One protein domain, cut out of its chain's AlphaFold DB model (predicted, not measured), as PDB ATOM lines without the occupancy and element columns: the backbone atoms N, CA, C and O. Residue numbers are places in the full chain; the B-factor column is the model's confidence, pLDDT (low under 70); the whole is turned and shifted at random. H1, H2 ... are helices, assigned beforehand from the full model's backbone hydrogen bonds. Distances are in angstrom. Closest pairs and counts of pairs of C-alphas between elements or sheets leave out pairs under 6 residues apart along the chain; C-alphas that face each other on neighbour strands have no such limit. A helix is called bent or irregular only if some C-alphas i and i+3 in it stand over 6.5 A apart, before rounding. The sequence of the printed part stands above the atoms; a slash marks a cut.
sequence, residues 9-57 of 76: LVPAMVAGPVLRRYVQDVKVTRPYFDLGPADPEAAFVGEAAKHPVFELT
ATOM      1  N   LEU A   9     -47.177  -0.299 -50.213       69.31
ATOM      2  CA  LEU A   9     -46.945   1.009 -49.602       69.31
ATOM      3  C   LEU A   9     -48.118   1.339 -48.671       69.31
ATOM      4  O   LEU A   9     -49.276   1.156 -49.049       69.31
ATOM      5  N   VAL A  10     -47.834   1.853 -47.470       78.19
ATOM      6  CA  VAL A  10     -48.882   2.381 -46.586       78.19
ATOM      7  C   VAL A  10     -49.510   3.614 -47.249       78.19
ATOM      8  O   VAL A  10     -48.781   4.552 -47.575       78.19
ATOM      9  N   PRO A  11     -50.841   3.660 -47.457       82.69
ATOM     10  CA  PRO A  11     -51.482   4.823 -48.057       82.69
ATOM     11  C   PRO A  11     -51.262   6.082 -47.215       82.69
ATOM     12  O   PRO A  11     -51.378   6.051 -45.989       82.69
ATOM     13  N   ALA A  12     -51.035   7.215 -47.875       84.50
ATOM     14  CA  ALA A  12     -50.784   8.497 -47.218       84.50
ATOM     15  C   ALA A  12     -51.896   8.914 -46.235       84.50
ATOM     16  O   ALA A  12     -51.618   9.496 -45.191       84.50
ATOM     17  N   MET A  13     -53.150   8.552 -46.526       86.75
ATOM     18  CA  MET A  13     -54.300   8.788 -45.642       86.75
ATOM     19  C   MET A  13     -54.181   8.065 -44.295       86.75
ATOM     20  O   MET A  13     -54.676   8.555 -43.287       86.75
ATOM     21  N   VAL A  14     -53.525   6.903 -44.279       86.25
ATOM     22  CA  VAL A  14     -53.277   6.118 -43.064       86.25
ATOM     23  C   VAL A  14     -52.025   6.630 -42.348       86.25
ATOM     24  O   VAL A  14     -51.986   6.683 -41.122       86.25
ATOM     25  N   ALA A  15     -51.005   7.039 -43.106       86.81
ATOM     26  CA  ALA A  15     -49.727   7.492 -42.562       86.81
ATOM     27  C   ALA A  15     -49.758   8.929 -42.001       86.81
ATOM     28  O   ALA A  15     -49.065   9.208 -41.025       86.81
ATOM     29  N   GLY A  16     -50.565   9.834 -42.563       89.31
ATOM     30  CA  GLY A  16     -50.630  11.244 -42.154       89.31
ATOM     31  C   GLY A  16     -50.920  11.466 -40.658       89.31
ATOM     32  O   GLY A  16     -50.150  12.166 -39.996       89.31
ATOM     33  N   PRO A  17     -51.958  10.840 -40.072       90.62
ATOM     34  CA  PRO A  17     -52.259  10.987 -38.644       90.62
ATOM     35  C   PRO A  17     -51.140  10.452 -37.736       90.62
ATOM     36  O   PRO A  17     -50.825  11.047 -36.702       90.62
ATOM     37  N   VAL A  18     -50.492   9.355 -38.145       90.25
ATOM     38  CA  VAL A  18     -49.342   8.772 -37.433       90.25
ATOM     39  C   VAL A  18     -48.150   9.729 -37.477       90.25
ATOM     40  O   VAL A  18     -47.522   9.985 -36.448       90.25
ATOM     41  N   LEU A  19     -47.875  10.313 -38.645       89.25
ATOM     42  CA  LEU A  19     -46.797  11.279 -38.830       89.25
ATOM     43  C   LEU A  19     -47.015  12.540 -37.985       89.25
ATOM     44  O   LEU A  19     -46.084  13.013 -37.336       89.25
ATOM     45  N   ARG A  20     -48.255  13.038 -37.906       91.94
ATOM     46  CA  ARG A  20     -48.619  14.166 -37.037       91.94
ATOM     47  C   ARG A  20     -48.289  13.881 -35.572       91.94
ATOM     48  O   ARG A  20     -47.676  14.716 -34.907       91.94
ATOM     49  N   ARG A  21     -48.648  12.692 -35.073       91.69
ATOM     50  CA  ARG A  21     -48.317  12.271 -33.702       91.69
ATOM     51  C   ARG A  21     -46.804  12.185 -33.496       91.69
ATOM     52  O   ARG A  21     -46.293  12.681 -32.495       91.69
ATOM     53  N   TYR A  22     -46.089  11.634 -34.472       90.75
ATOM     54  CA  TYR A  22     -44.638  11.505 -34.427       90.75
ATOM     55  C   TYR A  22     -43.925  12.861 -34.351       90.75
ATOM     56  O   TYR A  22     -43.071  13.055 -33.493       90.75
ATOM     57  N   VAL A  23     -44.320  13.832 -35.178       91.69
ATOM     58  CA  VAL A  23     -43.767  15.202 -35.169       91.69
ATOM     59  C   VAL A  23     -44.069  15.934 -33.852       91.69
ATOM     60  O   VAL A  23     -43.270  16.754 -33.379       91.69
ATOM     61  N   GLN A  24     -45.204  15.634 -33.215       92.94
ATOM     62  CA  GLN A  24     -45.537  16.171 -31.894       92.94
ATOM     63  C   GLN A  24     -44.634  15.597 -30.796       92.94
ATOM     64  O   GLN A  24     -44.072  16.380 -30.024       92.94
ATOM     65  N   ASP A  25     -44.460  14.276 -30.765       94.88
ATOM     66  CA  ASP A  25     -43.729  13.566 -29.709       94.88
ATOM     67  C   ASP A  25     -42.209  13.652 -29.863       94.88
ATOM     68  O   ASP A  25     -41.480  13.876 -28.896       94.88
ATOM     69  N   VAL A  26     -41.717  13.514 -31.091       92.94
ATOM     70  CA  VAL A  26     -40.294  13.397 -31.396       92.94
ATOM     71  C   VAL A  26     -39.783  14.731 -31.928       92.94
ATOM     72  O   VAL A  26     -39.761  15.012 -33.120       92.94
ATOM     73  N   LYS A  27     -39.347  15.601 -31.015       92.31
ATOM     74  CA  LYS A  27     -38.922  16.965 -31.375       92.31
ATOM     75  C   LYS A  27     -37.698  17.007 -32.293       92.31
ATOM     76  O   LYS A  27     -37.586  17.924 -33.098       92.31
ATOM     77  N   VAL A  28     -36.799  16.029 -32.166       94.19
ATOM     78  CA  VAL A  28     -35.541  15.971 -32.929       94.19
ATOM     79  C   VAL A  28     -35.767  15.743 -34.424       94.19
ATOM     80  O   VAL A  28     -34.933  16.145 -35.224       94.19
ATOM     81  N   THR A  29     -36.898  15.155 -34.820       88.50
ATOM     82  CA  THR A  29     -37.175  14.862 -36.233       88.50
ATOM     83  C   THR A  29     -37.868  16.002 -36.973       88.50
ATOM     84  O   THR A  29     -37.927  15.987 -38.196       88.50
ATOM     85  N   ARG A  30     -38.343  17.031 -36.264       90.75
ATOM     86  CA  ARG A  30     -39.049  18.181 -36.855       90.75
ATOM     87  C   ARG A  30     -38.291  18.890 -37.988       90.75
ATOM     88  O   ARG A  30     -38.947  19.231 -38.959       90.75
ATOM     89  N   PRO A  31     -36.956  19.090 -37.927       91.44
ATOM     90  CA  PRO A  31     -36.221  19.761 -39.004       91.44
ATOM     91  C   PRO A  31     -36.216  19.017 -40.346       91.44
ATOM     92  O   PRO A  31     -35.784  19.589 -41.340       91.44
ATOM     93  N   TYR A  32     -36.643  17.752 -40.378       87.06
ATOM     94  CA  TYR A  32     -36.698  16.942 -41.597       87.06
ATOM     95  C   TYR A  32     -38.062  16.990 -42.297       87.06
ATOM     96  O   TYR A  32     -38.225  16.351 -43.334       87.06
ATOM     97  N   PHE A  33     -39.034  17.719 -41.740       89.25
ATOM     98  CA  PHE A  33     -40.371  17.870 -42.304       89.25
ATOM     99  C   PHE A  33     -40.649  19.327 -42.650       89.25
ATOM    100  O   PHE A  33     -40.249  20.236 -41.922       89.25
ATOM    101  N   ASP A  34     -41.428  19.532 -43.712       89.69
ATOM    102  CA  ASP A  34     -41.933  20.860 -44.078       89.69
ATOM    103  C   ASP A  34     -43.070  21.331 -43.140       89.69
ATOM    104  O   ASP A  34     -43.519  22.474 -43.228       89.69
ATOM    105  N   LEU A  35     -43.552  20.450 -42.249       91.06
ATOM    106  CA  LEU A  35     -44.698  20.671 -41.366       91.06
ATOM    107  C   LEU A  35     -44.308  20.789 -39.889       91.06
ATOM    108  O   LEU A  35     -43.498  20.030 -39.353       91.06
ATOM    109  N   GLY A  36     -44.975  21.708 -39.202       90.12
ATOM    110  CA  GLY A  36     -44.933  21.895 -37.763       90.12
ATOM    111  C   GLY A  36     -45.973  21.057 -36.998       90.12
ATOM    112  O   GLY A  36     -46.980  20.605 -37.538       90.12
ATOM    113  N   PRO A  37     -45.795  20.885 -35.675       89.38
ATOM    114  CA  PRO A  37     -46.649  20.029 -34.837       89.38
ATOM    115  C   PRO A  37     -48.107  20.505 -34.688       89.38
ATOM    116  O   PRO A  37     -48.957  19.734 -34.228       89.38
ATOM    117  N   ALA A  38     -48.386  21.767 -35.026       92.56
ATOM    118  CA  ALA A  38     -49.711  22.382 -34.963       92.56
ATOM    119  C   ALA A  38     -50.441  22.395 -36.319       92.56
ATOM    120  O   ALA A  38     -51.601  22.802 -36.368       92.56
ATOM    121  N   ASP A  39     -49.789  21.941 -37.392       93.75
ATOM    122  CA  ASP A  39     -50.382  21.938 -38.725       93.75
ATOM    123  C   ASP A  39     -51.568  20.965 -38.827       93.75
ATOM    124  O   ASP A  39     -51.666  19.984 -38.069       93.75
ATOM    125  N   PRO A  40     -52.512  21.234 -39.749       93.12
ATOM    126  CA  PRO A  40     -53.690  20.401 -39.917       93.12
ATOM    127  C   PRO A  40     -53.318  19.015 -40.451       93.12
ATOM    128  O   PRO A  40     -52.428  18.851 -41.279       93.12
ATOM    129  N   GLU A  41     -54.076  18.004 -40.035       87.69
ATOM    130  CA  GLU A  41     -53.863  16.601 -40.418       87.69
ATOM    131  C   GLU A  41     -53.874  16.365 -41.935       87.69
ATOM    132  O   GLU A  41     -53.093  15.563 -42.441       87.69
ATOM    133  N   ALA A  42     -54.690  17.117 -42.678       90.25
ATOM    134  CA  ALA A  42     -54.724  17.057 -44.137       90.25
ATOM    135  C   ALA A  42     -53.371  17.415 -44.785       90.25
ATOM    136  O   ALA A  42     -53.020  16.844 -45.815       90.25
ATOM    137  N   ALA A  43     -52.582  18.307 -44.171       90.69
ATOM    138  CA  ALA A  43     -51.240  18.625 -44.651       90.69
ATOM    139  C   ALA A  43     -50.289  17.433 -44.459       90.69
ATOM    140  O   ALA A  43     -49.502  17.113 -45.351       90.69
ATOM    141  N   PHE A  44     -50.426  16.711 -43.342       89.94
ATOM    142  CA  PHE A  44     -49.612  15.532 -43.043       89.94
ATOM    143  C   PHE A  44     -49.857  14.359 -43.992       89.94
ATOM    144  O   PHE A  44     -48.951  13.558 -44.188       89.94
ATOM    145  N   VAL A  45     -51.032  14.256 -44.619       90.25
ATOM    146  CA  VAL A  45     -51.265  13.283 -45.701       90.25
ATOM    147  C   VAL A  45     -50.371  13.602 -46.903       90.25
ATOM    148  O   VAL A  45     -49.705  12.715 -47.431       90.25
ATOM    149  N   GLY A  46     -50.318  14.870 -47.321       88.25
ATOM    150  CA  GLY A  46     -49.454  15.300 -48.423       88.25
ATOM    151  C   GLY A  46     -47.973  15.083 -48.113       88.25
ATOM    152  O   GLY A  46     -47.226  14.607 -48.962       88.25
ATOM    153  N   GLU A  47     -47.568  15.362 -46.875       86.56
ATOM    154  CA  GLU A  47     -46.203  15.126 -46.406       86.56
ATOM    155  C   GLU A  47     -45.876  13.628 -46.336       86.56
ATOM    156  O   GLU A  47     -44.840  13.197 -46.830       86.56
ATOM    157  N   ALA A  48     -46.787  12.795 -45.827       86.06
ATOM    158  CA  ALA A  48     -46.598  11.348 -45.761       86.06
ATOM    159  C   ALA A  48     -46.418  10.704 -47.147       86.06
ATOM    160  O   ALA A  48     -45.687   9.725 -47.277       86.06
ATOM    161  N   ALA A  49     -47.029  11.265 -48.196       84.31
ATOM    162  CA  ALA A  49     -46.816  10.804 -49.568       84.31
ATOM    163  C   ALA A  49     -45.384  11.061 -50.080       84.31
ATOM    164  O   ALA A  49     -44.913  10.327 -50.950       84.31
ATOM    165  N   LYS A  50     -44.683  12.072 -49.544       83.31
ATOM    166  CA  LYS A  50     -43.280  12.372 -49.884       83.31
ATOM    167  C   LYS A  50     -42.286  11.460 -49.158       83.31
ATOM    168  O   LYS A  50     -41.171  11.283 -49.638       83.31
ATOM    169  N   HIS A  51     -42.692  10.876 -48.026       75.62
ATOM    170  CA  HIS A  51     -41.826  10.095 -47.136       75.62
ATOM    171  C   HIS A  51     -42.309   8.641 -47.009       75.62
ATOM    172  O   HIS A  51     -42.872   8.266 -45.977       75.62
ATOM    173  N   PRO A  52     -42.107   7.781 -48.023       65.19
ATOM    174  CA  PRO A  52     -42.408   6.358 -47.903       65.19
ATOM    175  C   PRO A  52     -41.406   5.692 -46.942       65.19
ATOM    176  O   PRO A  52     -40.347   5.231 -47.351       65.19
ATOM    177  N   VAL A  53     -41.726   5.664 -45.642       62.41
ATOM    178  CA  VAL A  53     -40.821   5.159 -44.587       62.41
ATOM    179  C   VAL A  53     -40.620   3.637 -44.662       62.41
ATOM    180  O   VAL A  53     -39.587   3.141 -44.222       62.41
ATOM    181  N   PHE A  54     -41.553   2.891 -45.267       51.69
ATOM    182  CA  PHE A  54     -41.429   1.441 -45.425       51.69
ATOM    183  C   PHE A  54     -41.893   0.966 -46.803       51.69
ATOM    184  O   PHE A  54     -43.046   1.155 -47.194       51.69
ATOM    185  N   GLU A  55     -40.988   0.294 -47.508       58.22
ATOM    186  CA  GLU A  55     -41.298  -0.567 -48.641       58.22
ATOM    187  C   GLU A  55     -41.368  -2.009 -48.136       58.22
ATOM    188  O   GLU A  55     -40.351  -2.586 -47.754       58.22
ATOM    189  N   LEU A  56     -42.568  -2.594 -48.114       57.59
ATOM    190  CA  LEU A  56     -42.724  -4.000 -47.757       57.59
ATOM    191  C   LEU A  56     -42.536  -4.866 -49.002       57.59
ATOM    192  O   LEU A  56     -43.317  -4.798 -49.954       57.59
ATOM    193  N   THR A  57     -41.482  -5.675 -48.976       59.84
ATOM    194  CA  THR A  57     -41.239  -6.776 -49.910       59.84
ATOM    195  C   THR A  57     -41.876  -8.036 -49.315       59.84
ATOM    196  O   THR A  57     -41.641  -8.297 -48.132       59.84
TER     197      THR A  57
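What this domain is: This is residues 9 to 57 of the 76 residues of an uncharacterized protein of Mycolicibacter kumamotonensis (UniProt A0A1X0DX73). Two helices, H1 and H3, cross about at right angles near Gly 16 of H1 and Val 45 of H3, and a short third helix, H2, turns back beside the last part of H1. The link of residues 33 to 40 loops from H2 back to H3, and after H3 the last printed residues, 51 to 57, run out as a tail that makes one end of the longest axis, with the loop at Ala 38 making the other. The printed part has 49 residues, with three named helices in the order H1, H2, H3 and no named strand; the class is all helix. The whole is compact, with a radius of gyration of the C-alphas of 10.3 A, and its C-alphas span 32 by 21 by 15 A along the three main axes, an outline that is only just elongated.

Where its parts are: The longest helix is H1, residues 12 to 25, 14 residues from Ala 12 to Asp 25. Its first C-alpha stands at (-50.784, 8.497, -47.218) and its last at (-43.729, 13.566, -29.709), 19.5 A apart. H1 is irregular, but only just: C-alphas 14 and 17 are 6.7 A apart. H3, residues 41 to 50, has 10 residues and measures 14.8 A from the C-alpha of Glu 41 to that of Lys 50, which is at (-43.280, 12.372, -49.884). H2, residues 27 to 32, has 6 residues and measures 10.5 A from the C-alpha of Lys 27, at (-38.922, 16.965, -31.375), to that of Tyr 32. H2 is irregular: C-alphas 28 and 31 are 7.2 A apart. The lines of H1 and H2 are rough ones.

How they stand to each other: H1 touches H3, with 23 pairs of C-alphas within 8 A. Their closest C-alphas are those of Gly 16 and Val 45, 4.1 A apart. The lines of H1 and H3 are about perpendicular, at 75 degrees, and their centres are 8.2 A apart. H1 and H2 are close but not clearly touching, with 2 pairs of C-alphas within 8 A. The closest C-alphas of H1 and H2 are those of Val 23 and Arg 30, 5.8 A apart. The lines of H1 and H2 stand at a steep tilt of 50 degrees, and the two helices run opposite ways. Their centres are 13.1 A apart. H2 and H3 are apart, with no C-alpha of the one within 8 A of the other. In the backbones, the O of residue i and the N of residue i+4 are within hydrogen-bond range in 8 of 10 pairs in H1, in 4 of 6 in H3 and in 0 of 2 in H2, where 2 of 3 pairs of O i and N i+3 are within range.

The domain as a whole: The two C-alphas farthest apart are those of Ala 38 and Thr 57, at 33.8 A. The first and last printed C-alphas, those of Leu 9 and Thr 57, are 9.7 A apart. The printed part has no cut; the full chain has 76 residues, of which residues 9 to 57 are printed. The link from H1 to H2, the one residue Val 26, is tight. The link from H2 to H3, residues 33 to 40, is short, and no link between helices is long. The mean pLDDT of the printed part is 84.9. The model's confidence is low, under 70, at residue 9 and at residues 52 to 57. The mean pLDDT is 90 in H1, 91 in H2 and 88 in H3.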